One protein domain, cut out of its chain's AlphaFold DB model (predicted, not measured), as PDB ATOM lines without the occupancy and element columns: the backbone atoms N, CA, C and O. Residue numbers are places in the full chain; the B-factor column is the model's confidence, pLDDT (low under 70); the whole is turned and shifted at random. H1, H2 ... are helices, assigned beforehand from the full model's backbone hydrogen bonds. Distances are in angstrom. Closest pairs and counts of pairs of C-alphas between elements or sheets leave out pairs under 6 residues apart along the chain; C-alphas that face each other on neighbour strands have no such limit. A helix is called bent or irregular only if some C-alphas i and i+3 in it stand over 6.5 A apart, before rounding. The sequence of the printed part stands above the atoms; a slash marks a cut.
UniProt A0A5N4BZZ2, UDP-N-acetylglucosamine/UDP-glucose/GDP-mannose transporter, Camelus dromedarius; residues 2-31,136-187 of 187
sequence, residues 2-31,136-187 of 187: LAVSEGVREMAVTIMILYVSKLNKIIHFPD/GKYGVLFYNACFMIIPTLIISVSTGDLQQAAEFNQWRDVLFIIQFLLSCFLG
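What this domain is: This is residues 2 to 31 and 136 to 187 of the 187 residues of the protein "UDP-N-acetylglucosamine/UDP-glucose/GDP-mannose transporter" of Camelus dromedarius (UniProt A0A5N4BZZ2). Two long helices, H1 and H2, lie side by side and run opposite ways, and the chain after H2 makes a hook round the beginning of H1: short H3 and H4 make the turn, and H5 comes back to meet the middle of H1 with its last residues. The hook is loosely filled, and residues 172 to 179 stick out. The printed part has 82 residues with five named helices in the order H1 to H5 and no named strand, an all helix domain. It is only just loose, close to compact, with a radius of gyration of the C-alphas of 14.5 A, and flat, spanning 41 by 30 by 16 A.

Where its parts are: H1, residues 3 to 23, begins at C-alpha 3 (116.348, 94.117, 103.644) and is 30.4 A long. H2, residues 136 to 159, is 34.5 A long, with a kink of 30 degrees near residue 151; it is neither bent nor irregular, but only just: C-alphas 147 and 150 are 6.1 A apart. H3 is residues 161 to 166. H4, residues 169 to 172, is irregular, with its first and last C-alphas 7.3 A apart. H5, residues 174 to 186, 18.6 A, ends at C-alpha 186 (127.655, 103.611, 108.661).

How they stand to each other: H1 is the hub. It touches H2, closest C-alphas Met 11 and Ala 145 at 5.2 A, at a shallow tilt of 34 degrees, only just short of steep. With residues 4 to 5 alone it touches H3, closest C-alphas Ser 5 and Asp 161 at 6.2 A. With residues 9 to 13 alone it touches H5, about perpendicular at 74 degrees, closest C-alphas Glu 10 and Cys 184 at 6.1 A. H4 touches no helix; H2 and H5 are apart. Every O i to N i+4 pair is within hydrogen-bond range in H1, H3 and H5, and 18 of 20 in H2; H4 is too short for such a pair.

The domain as a whole: The C-alphas farthest apart, of Gly 136 and Asn 169, are 41.8 A apart. Residues 32 to 135 are not printed, and C-alphas 31 and 136 are 11.8 A apart across this cut. The links H2 to H3, H3 to H4 and H4 to H5 are tight. Mean pLDDT of the printed part is 76.2, with 12 residues under 70, among them 2 to 5 and 136 to 138.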
ATOM      1  N   LEU A   2     116.208  89.728 103.429       54.53
ATOM      2  CA  LEU A   2     117.114  90.378 104.409       54.53
ATOM      3  C   LEU A   2     116.958  91.909 104.616       54.53
ATOM      4  O   LEU A   2     117.182  92.388 105.729       54.53
ATOM      5  N   ALA A   3     116.507  92.657 103.602       58.28
ATOM      6  CA  ALA A   3     116.348  94.117 103.644       58.28
ATOM      7  C   ALA A   3     115.412  94.633 104.760       58.28
ATOM      8  O   ALA A   3     115.603  95.735 105.268       58.28
ATOM      9  N   VAL A   4     114.410  93.850 105.185       62.38
ATOM     10  CA  VAL A   4     113.483  94.285 106.249       62.38
ATOM     11  C   VAL A   4     114.184  94.284 107.611       62.38
ATOM     12  O   VAL A   4     114.007  95.207 108.405       62.38
ATOM     13  N   SER A   5     115.028  93.281 107.871       66.38
ATOM     14  CA  SER A   5     115.822  93.195 109.105       66.38
ATOM     15  C   SER A   5     116.928  94.257 109.180       66.38
ATOM     16  O   SER A   5     117.268  94.720 110.269       66.38
ATOM     17  N   GLU A   6     117.462  94.672 108.029       71.88
ATOM     18  CA  GLU A   6     118.418  95.780 107.917       71.88
ATOM     19  C   GLU A   6     117.755  97.114 108.265       71.88
ATOM     20  O   GLU A   6     118.270  97.834 109.117       71.88
ATOM     21  N   GLY A   7     116.552  97.374 107.743       72.19
ATOM     22  CA  GLY A   7     115.797  98.584 108.080       72.19
ATOM     23  C   GLY A   7     115.501  98.721 109.580       72.19
ATOM     24  O   GLY A   7     115.633  99.807 110.142       72.19
ATOM     25  N   VAL A   8     115.172  97.622 110.277       77.62
ATOM     26  CA  VAL A   8     115.005  97.637 111.748       77.62
ATOM     27  C   VAL A   8     116.301  98.054 112.452       77.62
ATOM     28  O   VAL A   8     116.266  98.820 113.418       77.62
ATOM     29  N   ARG A   9     117.444  97.557 111.968       78.19
ATOM     30  CA  ARG A   9     118.774  97.821 112.529       78.19
ATOM     31  C   ARG A   9     119.149  99.298 112.392       78.19
ATOM     32  O   ARG A   9     119.494  99.926 113.390       78.19
ATOM     33  N   GLU A  10     119.023  99.854 111.192       78.38
ATOM     34  CA  GLU A  10     119.330 101.260 110.887       78.38
ATOM     35  C   GLU A  10     118.449 102.224 111.693       78.38
ATOM     36  O   GLU A  10     118.931 103.191 112.295       78.38
ATOM     37  N   MET A  11     117.149 101.922 111.789       80.62
ATOM     38  CA  MET A  11     116.213 102.715 112.587       80.62
ATOM     39  C   MET A  11     116.562 102.668 114.080       80.62
ATOM     40  O   MET A  11     116.551 103.708 114.740       80.62
ATOM     41  N   ALA A  12     116.921 101.497 114.617       81.62
ATOM     42  CA  ALA A  12     117.330 101.354 116.015       81.62
ATOM     43  C   ALA A  12     118.609 102.147 116.329       81.62
ATOM     44  O   ALA A  12     118.682 102.827 117.356       81.62
ATOM     45  N   VAL A  13     119.596 102.114 115.433       82.00
ATOM     46  CA  VAL A  13     120.852 102.861 115.588       82.00
ATOM     47  C   VAL A  13     120.599 104.361 115.528       82.00
ATOM     48  O   VAL A  13     121.086 105.099 116.384       82.00
ATOM     49  N   THR A  14     119.768 104.811 114.590       80.50
ATOM     50  CA  THR A  14     119.368 106.218 114.473       80.50
ATOM     51  C   THR A  14     118.706 106.719 115.759       80.50
ATOM     52  O   THR A  14     119.073 107.776 116.277       80.50
ATOM     53  N   ILE A  15     117.776 105.942 116.330       83.12
ATOM     54  CA  ILE A  15     117.127 106.259 117.613       83.12
ATOM     55  C   ILE A  15     118.172 106.356 118.730       83.12
ATOM     56  O   ILE A  15     118.168 107.332 119.482       83.12
ATOM     57  N   MET A  16     119.091 105.388 118.819       82.00
ATOM     58  CA  MET A  16     120.146 105.364 119.837       82.00
ATOM     59  C   MET A  16     121.093 106.563 119.726       82.00
ATOM     60  O   MET A  16     121.338 107.236 120.728       82.00
ATOM     61  N   ILE A  17     121.589 106.883 118.527       84.00
ATOM     62  CA  ILE A  17     122.495 108.018 118.292       84.00
ATOM     63  C   ILE A  17     121.816 109.333 118.673       84.00
ATOM     64  O   ILE A  17     122.405 110.149 119.387       84.00
ATOM     65  N   LEU A  18     120.575 109.549 118.228       81.12
ATOM     66  CA  LEU A  18     119.835 110.775 118.527       81.12
ATOM     67  C   LEU A  18     119.507 110.880 120.022       81.12
ATOM     68  O   LEU A  18     119.632 111.954 120.610       81.12
ATOM     69  N   TYR A  19     119.158 109.773 120.673       81.00
ATOM     70  CA  TYR A  19     118.879 109.769 122.105       81.00
ATOM     71  C   TYR A  19     120.135 110.064 122.942       81.00
ATOM     72  O   TYR A  19     120.114 110.948 123.798       81.00
ATOM     73  N   VAL A  20     121.263 109.410 122.642       82.88
ATOM     74  CA  VAL A  20     122.558 109.669 123.300       82.88
ATOM     75  C   VAL A  20     123.020 111.108 123.059       82.88
ATOM     76  O   VAL A  20     123.481 111.783 123.979       82.88
ATOM     77  N   SER A  21     122.837 111.629 121.845       81.88
ATOM     78  CA  SER A  21     123.176 113.018 121.508       81.88
ATOM     79  C   SER A  21     122.315 114.035 122.271       81.88
ATOM     80  O   SER A  21     122.811 115.108 122.630       81.88
ATOM     81  N   LYS A  22     121.049 113.705 122.567       81.06
ATOM     82  CA  LYS A  22     120.177 114.514 123.435       81.06
ATOM     83  C   LYS A  22     120.632 114.484 124.892       81.06
ATOM     84  O   LYS A  22     120.684 115.539 125.522       81.06
ATOM     85  N   LEU A  23     121.028 113.321 125.418       79.94
ATOM     86  CA  LEU A  23     121.569 113.203 126.782       79.94
ATOM     87  C   LEU A  23     122.856 114.019 126.968       79.94
ATOM     88  O   LEU A  23     123.032 114.674 127.994       79.94
ATOM     89  N   ASN A  24     123.707 114.059 125.941       83.31
ATOM     90  CA  ASN A  24     124.926 114.869 125.920       83.31
ATOM     91  C   ASN A  24     124.675 116.374 125.679       83.31
ATOM     92  O   ASN A  24     125.632 117.137 125.570       83.31
ATOM     93  N   LYS A  25     123.408 116.818 125.593       78.12
ATOM     94  CA  LYS A  25     122.988 118.207 125.317       78.12
ATOM     95  C   LYS A  25     123.517 118.790 123.997       78.12
ATOM     96  O   LYS A  25     123.535 120.006 123.828       78.12
ATOM     97  N   ILE A  26     123.923 117.937 123.055       76.19
ATOM     98  CA  ILE A  26     124.416 118.352 121.731       76.19
ATOM     99  C   ILE A  26     123.237 118.743 120.833       76.19
ATOM    100  O   ILE A  26     123.332 119.675 120.037       76.19
ATOM    101  N   ILE A  27     122.107 118.046 120.982       77.25
ATOM    102  CA  ILE A  27     120.879 118.301 120.227       77.25
ATOM    103  C   ILE A  27     119.678 118.458 121.158       77.25
ATOM    104  O   ILE A  27     119.569 117.789 122.183       77.25
ATOM    105  N   HIS A  28     118.755 119.333 120.769       73.69
ATOM    106  CA  HIS A  28     117.506 119.577 121.478       73.69
ATOM    107  C   HIS A  28     116.328 119.221 120.566       73.69
ATOM    108  O   HIS A  28     116.203 119.758 119.466       73.69
ATOM    109  N   PHE A  29     115.469 118.313 121.025       72.25
ATOM    110  CA  PHE A  29     114.190 117.984 120.396       72.25
ATOM    111  C   PHE A  29     113.129 117.807 121.494       72.25
ATOM    112  O   PHE A  29     113.499 117.398 122.606       72.25
ATOM    113  N   PRO A  30     111.850 118.135 121.224       67.88
ATOM    114  CA  PRO A  30     110.787 118.095 122.231       67.88
ATOM    115  C   PRO A  30     110.664 116.708 122.872       67.88
ATOM    116  O   PRO A  30     110.982 115.689 122.258       67.88
ATOM    117  N   ASP A  31     110.234 116.662 124.130       67.94
ATOM    118  CA  ASP A  31     109.917 115.401 124.802       67.94
ATOM    119  C   ASP A  31     108.604 114.799 124.276       67.94
ATOM    120  O   ASP A  31     107.813 115.474 123.617       67.94
ATOM    121  N   GLY A 136     111.687 120.352 115.139       65.75
ATOM    122  CA  GLY A 136     113.041 120.485 114.598       65.75
ATOM    123  C   GLY A 136     113.474 119.302 113.711       65.75
ATOM    124  O   GLY A 136     112.883 118.222 113.724       65.75
ATOM    125  N   LYS A 137     114.551 119.481 112.933       67.94
ATOM    126  CA  LYS A 137     115.079 118.454 112.003       67.94
ATOM    127  C   LYS A 137     115.353 117.111 112.698       67.94
ATOM    128  O   LYS A 137     115.018 116.057 112.166       67.94
ATOM    129  N   TYR A 138     115.948 117.159 113.890       69.44
ATOM    130  CA  TYR A 138     116.299 115.966 114.664       69.44
ATOM    131  C   TYR A 138     115.079 115.282 115.286       69.44
ATOM    132  O   TYR A 138     115.048 114.056 115.340       69.44
ATOM    133  N   GLY A 139     114.056 116.041 115.700       71.69
ATOM    134  CA  GLY A 139     112.812 115.465 116.204       71.69
ATOM    135  C   GLY A 139     112.051 114.734 115.105       71.69
ATOM    136  O   GLY A 139     111.638 113.600 115.312       71.69
ATOM    137  N   VAL A 140     111.940 115.322 113.909       69.94
ATOM    138  CA  VAL A 140     111.297 114.652 112.763       69.94
ATOM    139  C   VAL A 140     111.981 113.319 112.445       69.94
ATOM    140  O   VAL A 140     111.295 112.313 112.290       69.94
ATOM    141  N   LEU A 141     113.319 113.282 112.412       72.38
ATOM    142  CA  LEU A 141     114.070 112.049 112.154       72.38
ATOM    143  C   LEU A 141     113.854 111.000 113.258       72.38
ATOM    144  O   LEU A 141     113.574 109.841 112.959       72.38
ATOM    145  N   PHE A 142     113.929 111.421 114.523       75.00
ATOM    146  CA  PHE A 142     113.737 110.547 115.678       75.00
ATOM    147  C   PHE A 142     112.333 109.931 115.705       75.00
ATOM    148  O   PHE A 142     112.192 108.712 115.780       75.00
ATOM    149  N   TYR A 143     111.289 110.754 115.593       72.56
ATOM    150  CA  TYR A 143     109.915 110.263 115.643       72.56
ATOM    151  C   TYR A 143     109.544 109.430 114.416       72.56
ATOM    152  O   TYR A 143     108.786 108.472 114.561       72.56
ATOM    153  N   ASN A 144     110.087 109.746 113.235       72.00
ATOM    154  CA  ASN A 144     109.902 108.911 112.052       72.00
ATOM    155  C   ASN A 144     110.513 107.522 112.286       72.00
ATOM    156  O   ASN A 144     109.814 106.524 112.156       72.00
ATOM    157  N   ALA A 145     111.763 107.440 112.754       72.62
ATOM    158  CA  ALA A 145     112.388 106.157 113.075       72.62
ATOM    159  C   ALA A 145     111.592 105.369 114.137       72.62
ATOM    160  O   ALA A 145     111.329 104.181 113.955       72.62
ATOM    161  N   CYS A 146     111.126 106.026 115.208       74.56
ATOM    162  CA  CYS A 146     110.292 105.387 116.234       74.56
ATOM    163  C   CYS A 146     108.937 104.897 115.705       74.56
ATOM    164  O   CYS A 146     108.426 103.891 116.192       74.56
ATOM    165  N   PHE A 147     108.329 105.595 114.745       75.56
ATOM    166  CA  PHE A 147     107.065 105.159 114.156       75.56
ATOM    167  C   PHE A 147     107.273 103.990 113.188       75.56
ATOM    168  O   PHE A 147     106.493 103.044 113.201       75.56
ATOM    169  N   MET A 148     108.339 104.038 112.387       69.00
ATOM    170  CA  MET A 148     108.647 103.057 111.342       69.00
ATOM    171  C   MET A 148     109.163 101.731 111.910       69.00
ATOM    172  O   MET A 148     108.917 100.677 111.321       69.00
ATOM    173  N   ILE A 149     109.821 101.743 113.076       78.12
ATOM    174  CA  ILE A 149     110.357 100.520 113.685       78.12
ATOM    175  C   ILE A 149     109.248  99.523 114.061       78.12
ATOM    176  O   ILE A 149     109.439  98.323 113.910       78.12
ATOM    177  N   ILE A 150     108.067  99.997 114.479       76.56
ATOM    178  CA  ILE A 150     106.940  99.146 114.903       76.56
ATOM    179  C   ILE A 150     106.389  98.288 113.745       76.56
ATOM    180  O   ILE A 150     106.406  97.062 113.872       76.56
ATOM    181  N   PRO A 151     105.918  98.856 112.614       75.94
ATOM    182  CA  PRO A 151     105.432  98.058 111.490       75.94
ATOM    183  C   PRO A 151     106.543  97.197 110.881       75.94
ATOM    184  O   PRO A 151     106.292  96.048 110.528       75.94
ATOM    185  N   THR A 152     107.779  97.701 110.822       75.94
ATOM    186  CA  THR A 152     108.910  96.949 110.256       75.94
ATOM    187  C   THR A 152     109.263  95.735 111.119       75.94
ATOM    188  O   THR A 152     109.507  94.655 110.586       75.94
ATOM    189  N   LEU A 153     109.200  95.857 112.450       78.38
ATOM    190  CA  LEU A 153     109.344  94.726 113.371       78.38
ATOM    191  C   LEU A 153     108.230  93.690 113.188       78.38
ATOM    192  O   LEU A 153     108.525  92.500 113.115       78.38
ATOM    193  N   ILE A 154     106.967  94.116 113.071       78.75
ATOM    194  CA  ILE A 154     105.831  93.203 112.853       78.75
ATOM    195  C   ILE A 154     106.020  92.408 111.554       78.75
ATOM    196  O   ILE A 154     105.848  91.187 111.543       78.75
ATOM    197  N   ILE A 155     106.418  93.081 110.472       77.62
ATOM    198  CA  ILE A 155     106.696  92.436 109.184       77.62
ATOM    199  C   ILE A 155     107.896  91.497 109.312       77.62
ATOM    200  O   ILE A 155     107.818  90.360 108.861       77.62
ATOM    201  N   SER A 156     108.977  91.914 109.972       78.00
ATOM    202  CA  SER A 156     110.187  91.097 110.117       78.00
ATOM    203  C   SER A 156     109.950  89.821 110.934       78.00
ATOM    204  O   SER A 156     110.459  88.760 110.571       78.00
ATOM    205  N   VAL A 157     109.121  89.889 111.984       80.56
ATOM    206  CA  VAL A 157     108.676  88.705 112.740       80.56
ATOM    207  C   VAL A 157     107.799  87.806 111.869       80.56
ATOM    208  O   VAL A 157     108.010  86.599 111.835       80.56
ATOM    209  N   SER A 158     106.852  88.386 111.126       78.19
ATOM    210  CA  SER A 158     105.932  87.625 110.263       78.19
ATOM    211  C   SER A 158     106.645  86.946 109.087       78.19
ATOM    212  O   SER A 158     106.223  85.887 108.634       78.19
ATOM    213  N   THR A 159     107.730  87.549 108.599       79.06
ATOM    214  CA  THR A 159     108.524  87.060 107.460       79.06
ATOM    215  C   THR A 159     109.582  86.034 107.887       79.06
ATOM    216  O   THR A 159     110.139  85.336 107.046       79.06
ATOM    217  N   GLY A 160     109.859  85.913 109.190       76.25
ATOM    218  CA  GLY A 160     110.877  85.006 109.726       76.25
ATOM    219  C   GLY A 160     112.322  85.508 109.590       76.25
ATOM    220  O   GLY A 160     113.233  84.839 110.072       76.25
ATOM    221  N   ASP A 161     112.551  86.698 109.017       78.19
ATOM    222  CA  ASP A 161     113.895  87.284 108.871       78.19
ATOM    223  C   ASP A 161     114.581  87.467 110.236       78.19
ATOM    224  O   ASP A 161     115.781  87.229 110.376       78.19
ATOM    225  N   LEU A 162     113.818  87.847 111.268       72.31
ATOM    226  CA  LEU A 162     114.329  87.987 112.638       72.31
ATOM    227  C   LEU A 162     114.816  86.655 113.219       72.31
ATOM    228  O   LEU A 162     115.828  86.620 113.918       72.31
ATOM    229  N   GLN A 163     114.114  85.564 112.917       76.00
ATOM    230  CA  GLN A 163     114.497  84.232 113.371       76.00
ATOM    231  C   GLN A 163     115.756  83.754 112.637       76.00
ATOM    232  O   GLN A 163     116.699  83.286 113.272       76.00
ATOM    233  N   GLN A 164     115.825  83.974 111.324       75.69
ATOM    234  CA  GLN A 164     117.005  83.651 110.523       75.69
ATOM    235  C   GLN A 164     118.243  84.459 110.951       75.69
ATOM    236  O   GLN A 164     119.353  83.928 110.979       75.69
ATOM    237  N   ALA A 165     118.060  85.727 111.333       72.94
ATOM    238  CA  ALA A 165     119.126  86.558 111.880       72.94
ATOM    239  C   ALA A 165     119.600  86.069 113.259       72.94
ATOM    240  O   ALA A 165     120.796  86.116 113.537       72.94
ATOM    241  N   ALA A 166     118.701  85.580 114.120       73.81
ATOM    242  CA  ALA A 166     119.056  85.059 115.443       73.81
ATOM    243  C   ALA A 166     119.836  83.733 115.372       73.81
ATOM    244  O   ALA A 166     120.745  83.506 116.167       73.81
ATOM    245  N   GLU A 167     119.528  82.886 114.390       80.75
ATOM    246  CA  GLU A 167     120.178  81.585 114.175       80.75
ATOM    247  C   GLU A 167     121.516  81.687 113.407       80.75
ATOM    248  O   GLU A 167     122.115  80.675 113.040       80.75
ATOM    249  N   PHE A 168     122.029  82.901 113.165       79.69
ATOM    250  CA  PHE A 168     123.241  83.096 112.372       79.69
ATOM    251  C   PHE A 168     124.496  82.520 113.053       79.69
ATOM    252  O   PHE A 168     124.905  82.916 114.143       79.69
ATOM    253  N   ASN A 169     125.172  81.596 112.372       75.81
ATOM    254  CA  ASN A 169     126.260  80.812 112.962       75.81
ATOM    255  C   ASN A 169     127.497  81.634 113.386       75.81
ATOM    256  O   ASN A 169     128.278  81.166 114.215       75.81
ATOM    257  N   GLN A 170     127.689  82.852 112.858       80.56
ATOM    258  CA  GLN A 170     128.871  83.679 113.157       80.56
ATOM    259  C   GLN A 170     128.695  84.629 114.353       80.56
ATOM    260  O   GLN A 170     129.608  85.394 114.645       80.56
ATOM    261  N   TRP A 171     127.593  84.556 115.114       79.94
ATOM    262  CA  TRP A 171     127.422  85.367 116.337       79.94
ATOM    263  C   TRP A 171     128.511  85.152 117.399       79.94
ATOM    264  O   TRP A 171     128.631  85.954 118.317       79.94
ATOM    265  N   ARG A 172     129.296  84.073 117.307       80.38
ATOM    266  CA  ARG A 172     130.423  83.791 118.214       80.38
ATOM    267  C   ARG A 172     131.754  84.380 117.741       80.38
ATOM    268  O   ARG A 172     132.718  84.351 118.502       80.38
ATOM    269  N   ASP A 173     131.824  84.877 116.508       87.00
ATOM    270  CA  ASP A 173     133.031  85.477 115.948       87.00
ATOM    271  C   ASP A 173     133.094  86.970 116.302       87.00
ATOM    272  O   ASP A 173     132.248  87.773 115.909       87.00
ATOM    273  N   VAL A 174     134.124  87.350 117.056       85.56
ATOM    274  CA  VAL A 174     134.331  88.725 117.522       85.56
ATOM    275  C   VAL A 174     134.567  89.692 116.356       85.56
ATOM    276  O   VAL A 174     134.094  90.827 116.408       85.56
ATOM    277  N   LEU A 175     135.256  89.263 115.292       85.81
ATOM    278  CA  LEU A 175     135.498  90.106 114.116       85.81
ATOM    279  C   LEU A 175     134.193  90.387 113.374       85.81
ATOM    280  O   LEU A 175     133.943  91.532 112.993       85.81
ATOM    281  N   PHE A 176     133.337  89.370 113.245       83.31
ATOM    282  CA  PHE A 176     132.008  89.527 112.666       83.31
ATOM    283  C   PHE A 176     131.160  90.511 113.480       83.31
ATOM    284  O   PHE A 176     130.580  91.425 112.903       83.31
ATOM    285  N   ILE A 177     131.142  90.397 114.815       82.38
ATOM    286  CA  ILE A 177     130.395  91.326 115.684       82.38
ATOM    287  C   ILE A 177     130.880  92.769 115.495       82.38
ATOM    288  O   ILE A 177     130.062  93.681 115.395       82.38
ATOM    289  N   ILE A 178     132.195  92.998 115.423       83.19
ATOM    290  CA  ILE A 178     132.752  94.344 115.229       83.19
ATOM    291  C   ILE A 178     132.352  94.908 113.860       83.19
ATOM    292  O   ILE A 178     131.891  96.046 113.783       83.19
ATOM    293  N   GLN A 179     132.494  94.130 112.784       81.94
ATOM    294  CA  GLN A 179     132.101  94.549 111.432       81.94
ATOM    295  C   GLN A 179     130.599  94.819 111.335       81.94
ATOM    296  O   GLN A 179     130.174  95.811 110.744       81.94
ATOM    297  N   PHE A 180     129.803  93.967 111.971       79.31
ATOM    298  CA  PHE A 180     128.366  94.121 112.071       79.31
ATOM    299  C   PHE A 180     128.002  95.415 112.805       79.31
ATOM    300  O   PHE A 180     127.246  96.218 112.264       79.31
ATOM    301  N   LEU A 181     128.594  95.691 113.971       79.62
ATOM    302  CA  LEU A 181     128.382  96.952 114.685       79.62
ATOM    303  C   LEU A 181     128.815  98.166 113.853       79.62
ATOM    304  O   LEU A 181     128.095  99.154 113.817       79.62
ATOM    305  N   LEU A 182     129.939  98.100 113.139       80.12
ATOM    306  CA  LEU A 182     130.376  99.192 112.265       80.12
ATOM    307  C   LEU A 182     129.397  99.441 111.113       80.12
ATOM    308  O   LEU A 182     129.085 100.596 110.830       80.12
ATOM    309  N   SER A 183     128.858  98.384 110.498       79.50
ATOM    310  CA  SER A 183     127.823  98.516 109.464       79.50
ATOM    311  C   SER A 183     126.552  99.182 109.996       79.50
ATOM    312  O   SER A 183     125.957  99.993 109.299       79.50
ATOM    313  N   CYS A 184     126.194  98.933 111.260       75.44
ATOM    314  CA  CYS A 184     125.057  99.575 111.916       75.44
ATOM    315  C   CYS A 184     125.207 101.104 111.987       75.44
ATOM    316  O   CYS A 184     124.216 101.814 111.867       75.44
ATOM    317  N   PHE A 185     126.428 101.606 112.216       72.38
ATOM    318  CA  PHE A 185     126.712 103.041 112.358       72.38
ATOM    319  C   PHE A 185     126.939 103.772 111.029       72.38
ATOM    320  O   PHE A 185     126.833 104.995 111.000       72.38
ATOM    321  N   LEU A 186     127.320 103.049 109.974       70.88
ATOM    322  CA  LEU A 186     127.655 103.611 108.661       70.88
ATOM    323  C   LEU A 186     126.490 103.576 107.656       70.88
ATOM    324  O   LEU A 186     126.644 104.142 106.574       70.88
ATOM    325  N   GLY A 187     125.391 102.895 107.998       57.97
ATOM    326  CA  GLY A 187     124.147 102.851 107.216       57.97
ATOM    327  C   GLY A 187     123.388 104.171 107.201       57.97
ATOM    328  O   GLY A 187     123.495 104.939 108.188       57.97
TER     329      GLY A 187